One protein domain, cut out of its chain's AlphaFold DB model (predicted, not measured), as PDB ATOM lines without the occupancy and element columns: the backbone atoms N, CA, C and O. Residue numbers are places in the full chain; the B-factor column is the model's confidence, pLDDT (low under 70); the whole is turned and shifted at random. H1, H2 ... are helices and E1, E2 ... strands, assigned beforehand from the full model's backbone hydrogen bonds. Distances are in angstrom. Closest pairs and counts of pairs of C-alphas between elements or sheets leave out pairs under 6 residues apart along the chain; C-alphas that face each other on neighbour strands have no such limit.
ATOM      1  N   TYR A 264      -1.709 -38.732 -27.914       86.94
ATOM      2  CA  TYR A 264      -1.966 -38.200 -29.241       86.94
ATOM      3  C   TYR A 264      -1.099 -36.959 -29.456       86.94
ATOM      4  O   TYR A 264      -0.778 -36.230 -28.520       86.94
ATOM      5  N   ILE A 265      -0.689 -36.716 -30.700       90.69
ATOM      6  CA  ILE A 265      -0.006 -35.478 -31.084       90.69
ATOM      7  C   ILE A 265      -0.945 -34.697 -31.985       90.69
ATOM      8  O   ILE A 265      -1.361 -35.203 -33.029       90.69
ATOM      9  N   ARG A 266      -1.243 -33.453 -31.613       90.12
ATOM     10  CA  ARG A 266      -2.047 -32.553 -32.438       90.12
ATOM     11  C   ARG A 266      -1.362 -31.206 -32.595       90.12
ATOM     12  O   ARG A 266      -0.875 -30.613 -31.636       90.12
ATOM     13  N   THR A 267      -1.345 -30.729 -33.836       91.81
ATOM     14  CA  THR A 267      -0.830 -29.408 -34.188       91.81
ATOM     15  C   THR A 267      -1.995 -28.446 -34.371       91.81
ATOM     16  O   THR A 267      -2.845 -28.650 -35.237       91.81
ATOM     17  N   PHE A 268      -2.007 -27.380 -33.580       91.88
ATOM     18  CA  PHE A 268      -2.967 -26.287 -33.647       91.88
ATOM     19  C   PHE A 268      -2.318 -25.085 -34.325       91.88
ATOM     20  O   PHE A 268      -1.293 -24.591 -33.866       91.88
ATOM     21  N   SER A 269      -2.901 -24.612 -35.423       92.44
ATOM     22  CA  SER A 269      -2.468 -23.381 -36.090       92.44
ATOM     23  C   SER A 269      -3.354 -22.229 -35.627       92.44
ATOM     24  O   SER A 269      -4.577 -22.318 -35.753       92.44
ATOM     25  N   LEU A 270      -2.737 -21.178 -35.084       91.88
ATOM     26  CA  LEU A 270      -3.432 -19.998 -34.575       91.88
ATOM     27  C   LEU A 270      -3.560 -18.939 -35.669       91.88
ATOM     28  O   LEU A 270      -2.622 -18.692 -36.435       91.88
ATOM     29  N   LYS A 271      -4.725 -18.294 -35.734       90.00
ATOM     30  CA  LYS A 271      -5.052 -17.302 -36.763       90.00
ATOM     31  C   LYS A 271      -4.598 -15.901 -36.373       90.00
ATOM     32  O   LYS A 271      -4.169 -15.148 -37.245       90.00
ATOM     33  N   VAL A 272      -4.757 -15.538 -35.103       87.56
ATOM     34  CA  VAL A 272      -4.542 -14.173 -34.613       87.56
ATOM     35  C   VAL A 272      -3.697 -14.152 -33.349       87.56
ATOM     36  O   VAL A 272      -2.753 -13.369 -33.281       87.56
ATOM     37  N   ALA A 273      -4.028 -14.992 -32.366       88.81
ATOM     38  CA  ALA A 273      -3.284 -15.073 -31.118       88.81
ATOM     39  C   ALA A 273      -1.847 -15.559 -31.356       88.81
ATOM     40  O   ALA A 273      -1.576 -16.353 -32.265       88.81
ATOM     41  N   GLU A 274      -0.923 -15.091 -30.519       91.06
ATOM     42  CA  GLU A 274       0.473 -15.508 -30.585       91.06
ATOM     43  C   GLU A 274       0.646 -16.894 -29.949       91.06
ATOM     44  O   GLU A 274       0.165 -17.174 -28.843       91.06
ATOM     45  N   ALA A 275       1.345 -17.784 -30.658       93.75
ATOM     46  CA  ALA A 275       1.545 -19.164 -30.219       93.75
ATOM     47  C   ALA A 275       2.363 -19.290 -28.930       93.75
ATOM     48  O   ALA A 275       2.164 -20.234 -28.173       93.75
ATOM     49  N   GLU A 276       3.255 -18.340 -28.654       92.94
ATOM     50  CA  GLU A 276       4.076 -18.325 -27.440       92.94
ATOM     51  C   GLU A 276       3.249 -17.974 -26.193       92.94
ATOM     52  O   GLU A 276       3.299 -18.692 -25.192       92.94
ATOM     53  N   GLU A 277       2.406 -16.942 -26.283       91.50
ATOM     54  CA  GLU A 277       1.483 -16.549 -25.211       91.50
ATOM     55  C   GLU A 277       0.443 -17.645 -24.950       91.50
ATOM     56  O   GLU A 277       0.256 -18.088 -23.816       91.50
ATOM     57  N   THR A 278      -0.179 -18.162 -26.014       92.69
ATOM     58  CA  THR A 278      -1.209 -19.205 -25.898       92.69
ATOM     59  C   THR A 278      -0.629 -20.509 -25.340       92.69
ATOM     60  O   THR A 278      -1.262 -21.156 -24.508       92.69
ATOM     61  N   ALA A 279       0.597 -20.887 -25.721       93.31
ATOM     62  CA  ALA A 279       1.264 -22.053 -25.144       93.31
ATOM     63  C   ALA A 279       1.567 -21.879 -23.650       93.31
ATOM     64  O   ALA A 279       1.498 -22.858 -22.910       93.31
ATOM     65  N   THR A 280       1.880 -20.660 -23.202       93.81
ATOM     66  CA  THR A 280       2.097 -20.360 -21.778       93.81
ATOM     67  C   THR A 280       0.805 -20.555 -20.984       93.81
ATOM     68  O   THR A 280       0.804 -21.293 -20.001       93.81
ATOM     69  N   ILE A 281      -0.319 -20.027 -21.487       91.19
ATOM     70  CA  ILE A 281      -1.651 -20.232 -20.890       91.19
ATOM     71  C   ILE A 281      -1.985 -21.726 -20.801       91.19
ATOM     72  O   ILE A 281      -2.420 -22.206 -19.758       91.19
ATOM     73  N   LEU A 282      -1.768 -22.484 -21.878       92.06
ATOM     74  CA  LEU A 282      -2.084 -23.914 -21.902       92.06
ATOM     75  C   LEU A 282      -1.216 -24.722 -20.930       92.06
ATOM     76  O   LEU A 282      -1.736 -25.610 -20.257       92.06
ATOM     77  N   LYS A 283       0.080 -24.405 -20.816       92.12
ATOM     78  CA  LYS A 283       0.975 -25.036 -19.833       92.12
ATOM     79  C   LYS A 283       0.511 -24.779 -18.402       92.12
ATOM     80  O   LYS A 283       0.479 -25.714 -17.614       92.12
ATOM     81  N   GLU A 284       0.116 -23.550 -18.079       89.88
ATOM     82  CA  GLU A 284      -0.324 -23.182 -16.727       89.88
ATOM     83  C   GLU A 284      -1.711 -23.743 -16.374       89.88
ATOM     84  O   GLU A 284      -1.920 -24.215 -15.258       89.88
ATOM     85  N   VAL A 285      -2.662 -23.720 -17.314       88.31
ATOM     86  CA  VAL A 285      -4.053 -24.140 -17.066       88.31
ATOM     87  C   VAL A 285      -4.209 -25.661 -17.074       88.31
ATOM     88  O   VAL A 285      -4.968 -26.199 -16.267       88.31
ATOM     89  N   LEU A 286      -3.516 -26.356 -17.982       87.31
ATOM     90  CA  LEU A 286      -3.656 -27.804 -18.178       87.31
ATOM     91  C   LEU A 286      -2.468 -28.616 -17.642       87.31
ATOM     92  O   LEU A 286      -2.494 -29.837 -17.735       87.31
ATOM     93  N   ASN A 287      -1.452 -27.962 -17.065       87.25
ATOM     94  CA  ASN A 287      -0.219 -28.598 -16.587       87.25
ATOM     95  C   ASN A 287       0.471 -29.459 -17.666       87.25
ATOM     96  O   ASN A 287       0.930 -30.565 -17.394       87.25
ATOM     97  N   LEU A 288       0.504 -28.965 -18.909       87.25
ATOM     98  CA  LEU A 288       1.079 -29.701 -20.037       87.25
ATOM     99  C   LEU A 288       2.608 -29.706 -19.966       87.25
ATOM    100  O   LEU A 288       3.240 -28.647 -20.017       87.25
ATOM    101  N   GLU A 289       3.210 -30.890 -19.970       83.25
ATOM    102  CA  GLU A 289       4.670 -31.036 -20.017       83.25
ATOM    103  C   GLU A 289       5.217 -30.863 -21.442       83.25
ATOM    104  O   GLU A 289       6.222 -30.187 -21.675       83.25
ATOM    105  N   ASN A 290       4.518 -31.433 -22.430       86.31
ATOM    106  CA  ASN A 290       5.020 -31.607 -23.793       86.31
ATOM    107  C   ASN A 290       4.329 -30.672 -24.797       86.31
ATOM    108  O   ASN A 290       3.561 -31.102 -25.662       86.31
ATOM    109  N   VAL A 291       4.640 -29.374 -24.708       92.56
ATOM    110  CA  VAL A 291       4.154 -28.347 -25.648       92.56
ATOM    111  C   VAL A 291       5.317 -27.688 -26.377       92.56
ATOM    112  O   VAL A 291       6.184 -27.063 -25.760       92.56
ATOM    113  N   THR A 292       5.297 -27.780 -27.707       94.25
ATOM    114  CA  THR A 292       6.289 -27.153 -28.590       94.25
ATOM    115  C   THR A 292       5.644 -26.050 -29.417       94.25
ATOM    116  O   THR A 292       4.578 -26.239 -29.997       94.25
ATOM    117  N   VAL A 293       6.314 -24.903 -29.515       96.25
ATOM    118  CA  VAL A 293       5.851 -23.759 -30.310       96.25
ATOM    119  C   VAL A 293       6.673 -23.655 -31.587       96.25
ATOM    120  O   VAL A 293       7.900 -23.566 -31.545       96.25
ATOM    121  N   ASN A 294       5.994 -23.617 -32.729       95.31
ATOM    122  CA  ASN A 294       6.592 -23.267 -34.008       95.31
ATOM    123  C   ASN A 294       6.271 -21.799 -34.332       95.31
ATOM    124  O   ASN A 294       5.165 -21.472 -34.769       95.31
ATOM    125  N   LYS A 295       7.266 -20.923 -34.138       93.00
ATOM    126  CA  LYS A 295       7.123 -19.474 -34.347       93.00
ATOM    127  C   LYS A 295       6.928 -19.092 -35.819       93.00
ATOM    128  O   LYS A 295       6.218 -18.134 -36.094       93.00
ATOM    129  N   SER A 296       7.515 -19.828 -36.770       93.00
ATOM    130  CA  SER A 296       7.413 -19.478 -38.197       93.00
ATOM    131  C   SER A 296       6.039 -19.786 -38.790       93.00
ATOM    132  O   SER A 296       5.627 -19.118 -39.734       93.00
ATOM    133  N   MET A 297       5.319 -20.762 -38.229       91.12
ATOM    134  CA  MET A 297       3.967 -21.137 -38.669       91.12
ATOM    135  C   MET A 297       2.850 -20.646 -37.736       91.12
ATOM    136  O   MET A 297       1.696 -21.001 -37.963       91.12
ATOM    137  N   ASN A 298       3.182 -19.896 -36.677       93.50
ATOM    138  CA  ASN A 298       2.268 -19.551 -35.580       93.50
ATOM    139  C   ASN A 298       1.426 -20.761 -35.122       93.50
ATOM    140  O   ASN A 298       0.192 -20.744 -35.145       93.50
ATOM    141  N   ALA A 299       2.108 -21.861 -34.793       94.06
ATOM    142  CA  ALA A 299       1.467 -23.131 -34.468       94.06
ATOM    143  C   ALA A 299       1.995 -23.725 -33.160       94.06
ATOM    144  O   ALA A 299       3.176 -23.598 -32.833       94.06
ATOM    145  N   ILE A 300       1.117 -24.416 -32.440       94.81
ATOM    146  CA  ILE A 300       1.409 -25.121 -31.194       94.81
ATOM    147  C   ILE A 300       1.243 -26.616 -31.448       94.81
ATOM    148  O   ILE A 300       0.204 -27.057 -31.932       94.81
ATOM    149  N   VAL A 301       2.264 -27.398 -31.121       94.50
ATOM    150  CA  VAL A 301       2.221 -28.861 -31.152       94.50
ATOM    151  C   VAL A 301       2.081 -29.351 -29.720       94.50
ATOM    152  O   VAL A 301       2.948 -29.076 -28.887       94.50
ATOM    153  N   ILE A 302       0.991 -30.060 -29.443       93.88
ATOM    154  CA  ILE A 302       0.681 -30.623 -28.127       93.88
ATOM    155  C   ILE A 302       0.738 -32.140 -28.240       93.88
ATOM    156  O   ILE A 302       0.147 -32.710 -29.163       93.88
ATOM    157  N   ARG A 303       1.450 -32.780 -27.309       91.31
ATOM    158  CA  ARG A 303       1.446 -34.233 -27.133       91.31
ATOM    159  C   ARG A 303       0.870 -34.570 -25.766       91.31
ATOM    160  O   ARG A 303       1.552 -34.353 -24.771       91.31
ATOM    161  N   ASP A 304      -0.347 -35.099 -25.732       90.25
ATOM    162  CA  ASP A 304      -1.025 -35.468 -24.486       90.25
ATOM    163  C   ASP A 304      -2.182 -36.450 -24.753       90.25
ATOM    164  O   ASP A 304      -2.388 -36.899 -25.884       90.25
ATOM    165  N   LYS A 305      -2.939 -36.809 -23.718       85.81
ATOM    166  CA  LYS A 305      -4.149 -37.627 -23.805       85.81
ATOM    167  C   LYS A 305      -5.199 -36.923 -24.660       85.81
ATOM    168  O   LYS A 305      -5.316 -35.696 -24.660       85.81
ATOM    169  N   GLN A 306      -6.042 -37.711 -25.320       84.00
ATOM    170  CA  GLN A 306      -7.107 -37.190 -26.178       84.00
ATOM    171  C   GLN A 306      -8.030 -36.195 -25.445       84.00
ATOM    172  O   GLN A 306      -8.328 -35.127 -25.976       84.00
ATOM    173  N   SER A 307      -8.417 -36.480 -24.196       81.56
ATOM    174  CA  SER A 307      -9.293 -35.592 -23.418       81.56
ATOM    175  C   SER A 307      -8.647 -34.245 -23.062       81.56
ATOM    176  O   SER A 307      -9.341 -33.234 -22.954       81.56
ATOM    177  N   VAL A 308      -7.321 -34.218 -22.907       88.00
ATOM    178  CA  VAL A 308      -6.545 -32.998 -22.646       88.00
ATOM    179  C   VAL A 308      -6.426 -32.165 -23.918       88.00
ATOM    180  O   VAL A 308      -6.603 -30.950 -23.876       88.00
ATOM    181  N   ILE A 309      -6.194 -32.814 -25.060       89.44
ATOM    182  CA  ILE A 309      -6.130 -32.158 -26.373       89.44
ATOM    183  C   ILE A 309      -7.472 -31.521 -26.743       89.44
ATOM    184  O   ILE A 309      -7.485 -30.404 -27.257       89.44
ATOM    185  N   GLU A 310      -8.593 -32.188 -26.464       85.94
ATOM    186  CA  GLU A 310      -9.937 -31.629 -26.671       85.94
ATOM    187  C   GLU A 310     -10.189 -30.396 -25.795       85.94
ATOM    188  O   GLU A 310     -10.744 -29.398 -26.255       85.94
ATOM    189  N   LEU A 311      -9.741 -30.425 -24.538       87.38
ATOM    190  CA  LEU A 311      -9.855 -29.273 -23.647       87.38
ATOM    191  C   LEU A 311      -8.934 -28.121 -24.088       87.38
ATOM    192  O   LEU A 311      -9.352 -26.961 -24.088       87.38
ATOM    193  N   ALA A 312      -7.711 -28.433 -24.524       90.38
ATOM    194  CA  ALA A 312      -6.786 -27.461 -25.101       90.38
ATOM    195  C   ALA A 312      -7.374 -26.808 -26.359       90.38
ATOM    196  O   ALA A 312      -7.280 -25.592 -26.513       90.38
ATOM    197  N   GLU A 313      -8.036 -27.582 -27.224       88.38
ATOM    198  CA  GLU A 313      -8.740 -27.070 -28.403       88.38
ATOM    199  C   GLU A 313      -9.820 -26.052 -28.022       88.38
ATOM    200  O   GLU A 313      -9.864 -24.966 -28.601       88.38
ATOM    201  N   GLN A 314     -10.642 -26.347 -27.011       85.31
ATOM    202  CA  GLN A 314     -11.668 -25.411 -26.538       85.31
ATOM    203  C   GLN A 314     -11.064 -24.108 -25.999       85.31
ATOM    204  O   GLN A 314     -11.570 -23.027 -26.310       85.31
ATOM    205  N   ILE A 315      -9.966 -24.189 -25.240       87.19
ATOM    206  CA  ILE A 315      -9.258 -23.006 -24.723       87.19
ATOM    207  C   ILE A 315      -8.657 -22.190 -25.874       87.19
ATOM    208  O   ILE A 315      -8.790 -20.966 -25.893       87.19
ATOM    209  N   ILE A 316      -8.047 -22.852 -26.861       89.94
ATOM    210  CA  ILE A 316      -7.482 -22.199 -28.047       89.94
ATOM    211  C   ILE A 316      -8.574 -21.470 -28.833       89.94
ATOM    212  O   ILE A 316      -8.411 -20.291 -29.131       89.94
ATOM    213  N   ILE A 317      -9.698 -22.129 -29.128       85.50
ATOM    214  CA  ILE A 317     -10.826 -21.516 -29.852       85.50
ATOM    215  C   ILE A 317     -11.394 -20.330 -29.064       85.50
ATOM    216  O   ILE A 317     -11.748 -19.304 -29.647       85.50
ATOM    217  N   ALA A 318     -11.465 -20.445 -27.737       82.69
ATOM    218  CA  ALA A 318     -11.949 -19.367 -26.889       82.69
ATOM    219  C   ALA A 318     -11.005 -18.153 -26.865       82.69
ATOM    220  O   ALA A 318     -11.509 -17.036 -26.728       82.69
ATOM    221  N   ASN A 319      -9.690 -18.351 -27.016       85.06
ATOM    222  CA  ASN A 319      -8.673 -17.300 -26.903       85.06
ATOM    223  C   ASN A 319      -8.202 -16.715 -28.252       85.06
ATOM    224  O   ASN A 319      -7.849 -15.540 -28.310       85.06
ATOM    225  N   ASP A 320      -8.221 -17.484 -29.348       88.94
ATOM    226  CA  ASP A 320      -7.800 -17.050 -30.695       88.94
ATOM    227  C   ASP A 320      -8.861 -16.163 -31.376       88.94
ATOM    228  O   ASP A 320      -9.466 -16.507 -32.397       88.94
ATOM    229  N   ARG A 321      -9.124 -14.999 -30.771       83.94
ATOM    230  CA  ARG A 321     -10.085 -14.000 -31.255       83.94
ATOM    231  C   ARG A 321      -9.376 -12.823 -31.912       83.94
ATOM    232  O   ARG A 321      -8.238 -12.481 -31.604       83.94
ATOM    233  N   LYS A 322     -10.089 -12.147 -32.813       87.12
ATOM    234  CA  LYS A 322      -9.606 -10.900 -33.416       87.12
ATOM    235  C   LYS A 322      -9.583  -9.789 -32.355       87.12
ATOM    236  O   LYS A 322     -10.620  -9.587 -31.724       87.12
ATOM    237  N   SER A 551     -20.005 -13.008 -27.305       55.56
ATOM    238  CA  SER A 551     -21.400 -13.363 -27.062       55.56
ATOM    239  C   SER A 551     -21.576 -13.602 -25.557       55.56
ATOM    240  O   SER A 551     -20.894 -14.455 -24.988       55.56
ATOM    241  N   ALA A 552     -22.449 -12.832 -24.896       47.25
ATOM    242  CA  ALA A 552     -22.625 -12.834 -23.435       47.25
ATOM    243  C   ALA A 552     -22.925 -14.232 -22.846       47.25
ATOM    244  O   ALA A 552     -22.662 -14.492 -21.675       47.25
ATOM    245  N   THR A 553     -23.437 -15.151 -23.668       47.84
ATOM    246  CA  THR A 553     -23.695 -16.553 -23.312       47.84
ATOM    247  C   THR A 553     -22.416 -17.398 -23.215       47.84
ATOM    248  O   THR A 553     -22.377 -18.362 -22.457       47.84
ATOM    249  N   GLN A 554     -21.359 -17.058 -23.960       49.91
ATOM    250  CA  GLN A 554     -20.117 -17.842 -24.043       49.91
ATOM    251  C   GLN A 554     -19.066 -17.422 -23.008       49.91
ATOM    252  O   GLN A 554     -18.277 -18.249 -22.568       49.91
ATOM    253  N   SER A 555     -19.053 -16.157 -22.591       45.41
ATOM    254  CA  SER A 555     -18.066 -15.613 -21.640       45.41
ATOM    255  C   SER A 555     -18.286 -16.058 -20.193       45.41
ATOM    256  O   SER A 555     -17.380 -15.925 -19.376       45.41
ATOM    257  N   MET A 556     -19.465 -16.600 -19.872       46.78
ATOM    258  CA  MET A 556     -19.791 -17.141 -18.543       46.78
ATOM    259  C   MET A 556     -20.071 -18.651 -18.555       46.78
ATOM    260  O   MET A 556     -20.461 -19.213 -17.530       46.78
ATOM    261  N   ALA A 557     -19.884 -19.324 -19.695       54.28
ATOM    262  CA  ALA A 557     -20.004 -20.771 -19.768       54.28
ATOM    263  C   ALA A 557     -18.774 -21.398 -19.098       54.28
ATOM    264  O   ALA A 557     -17.715 -21.532 -19.705       54.28
ATOM    265  N   GLY A 558     -18.901 -21.751 -17.817       59.50
ATOM    266  CA  GLY A 558     -17.882 -22.536 -17.131       59.50
ATOM    267  C   GLY A 558     -17.694 -23.865 -17.858       59.50
ATOM    268  O   GLY A 558     -18.609 -24.689 -17.885       59.50
ATOM    269  N   VAL A 559     -16.520 -24.065 -18.456       65.75
ATOM    270  CA  VAL A 559     -16.146 -25.346 -19.056       65.75
ATOM    271  C   VAL A 559     -15.836 -26.308 -17.916       65.75
ATOM    272  O   VAL A 559     -15.029 -26.009 -17.035       65.75
ATOM    273  N   TYR A 560     -16.510 -27.456 -17.892       73.44
ATOM    274  CA  TYR A 560     -16.142 -28.519 -16.966       73.44
ATOM    275  C   TYR A 560     -14.786 -29.078 -17.401       73.44
ATOM    276  O   TYR A 560     -14.650 -29.499 -18.545       73.44
ATOM    277  N   SER A 561     -13.795 -29.049 -16.510       73.62
ATOM    278  CA  SER A 561     -12.423 -29.483 -16.799       73.62
ATOM    279  C   SER A 561     -12.052 -30.816 -16.148       73.62
ATOM    280  O   SER A 561     -10.952 -31.307 -16.367       73.62
ATOM    281  N   GLY A 562     -12.949 -31.437 -15.378       77.44
ATOM    282  CA  GLY A 562     -12.662 -32.681 -14.660       77.44
ATOM    283  C   GLY A 562     -11.890 -32.471 -13.354       77.44
ATOM    284  O   GLY A 562     -12.134 -31.507 -12.628       77.44
ATOM    285  N   SER A 563     -11.011 -33.416 -13.013       72.00
ATOM    286  CA  SER A 563     -10.145 -33.352 -11.825       72.00
ATOM    287  C   SER A 563      -8.685 -33.124 -12.221       72.00
ATOM    288  O   SER A 563      -8.326 -33.295 -13.381       72.00
ATOM    289  N   ARG A 564      -7.823 -32.800 -11.246       65.88
ATOM    290  CA  ARG A 564      -6.385 -32.540 -11.463       65.88
ATOM    291  C   ARG A 564      -5.667 -33.628 -12.275       65.88
ATOM    292  O   ARG A 564      -4.735 -33.310 -12.994       65.88
ATOM    293  N   TYR A 565      -6.092 -34.883 -12.145       62.81
ATOM    294  CA  TYR A 565      -5.469 -36.028 -12.820       62.81
ATOM    295  C   TYR A 565      -6.282 -36.543 -14.012       62.81
ATOM    296  O   TYR A 565      -5.782 -37.317 -14.821       62.81
ATOM    297  N   ASN A 566      -7.546 -36.131 -14.116       67.94
ATOM    298  CA  ASN A 566      -8.502 -36.662 -15.073       67.94
ATOM    299  C   ASN A 566      -9.274 -35.510 -15.715       67.94
ATOM    300  O   ASN A 566     -10.375 -35.163 -15.274       67.94
ATOM    301  N   PHE A 567      -8.700 -34.951 -16.778       72.94
ATOM    302  CA  PHE A 567      -9.365 -33.937 -17.582       72.94
ATOM    303  C   PHE A 567     -10.498 -34.552 -18.404       72.94
ATOM    304  O   PHE A 567     -10.347 -35.619 -19.007       72.94
ATOM    305  N   SER A 568     -11.654 -33.893 -18.410       69.19
ATOM    306  CA  SER A 568     -12.809 -34.289 -19.215       69.19
ATOM    307  C   SER A 568     -13.698 -33.087 -19.480       69.19
ATOM    308  O   SER A 568     -13.905 -32.270 -18.588       69.19
TER     309      SER A 568
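AT A GLANCE: This is residues 264 to 322 and 551 to 568 of the 772 residues of an uncharacterized protein of Gammaproteobacteria bacterium (UniProt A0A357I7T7). A small three-stranded sheet has H1 and H2 over one face and its other face bare, in two layers; residues 551 to 568, with no named element, run past the helices' side. The printed part has 77 residues, ordered E1 H1 E2 E3 H2, mixed in class. The antiparallel sheet runs E1 E3 E2. It is compact, radius of gyration of the C-alphas 12.3 A, spanning 33 by 31 by 18 A.

IN THESE COORDINATES: E3 is residues 299 to 305, 18.9 A; E1 is 264 to 269, from C-alpha 264 at (-1.966, -38.200, -29.241); E2 is 291 to 294. H1 is 275 to 286, 15.7 A; H2 is 306 to 319, 20.0 A, ending at (-8.673, -17.300, -26.903).

HOW THE PARTS SIT: Neighbour strands E1 and E3 are antiparallel, with N 266 and O 302 within hydrogen-bond range at 2.9 A; E2 and E3 are a hairpin, with N 301 and O 292 within hydrogen-bond range at 2.8 A. E1, H1, E2 form a split strand-helix-strand unit, E3 between its same-way strands, crossover right-handed. On the same face, H1 is over E3 and E2, height 9.4 A; H2 is over E1 and E3, height 9.8 A. H1 and H2 touch, C-alphas of Leu 282 and Ala 312 closest at 6.7 A, at a steep tilt of 53 degrees, opposite ways. In both helices every O i to N i+4 pair is within hydrogen-bond range.

THE WHOLE: Residues 323 to 550 are not printed; C-alphas 322 and 551 are 13.6 A apart. The four links between named elements are tight. Under pLDDT 70 are residues 551 to 559, 564 to 566 and 568.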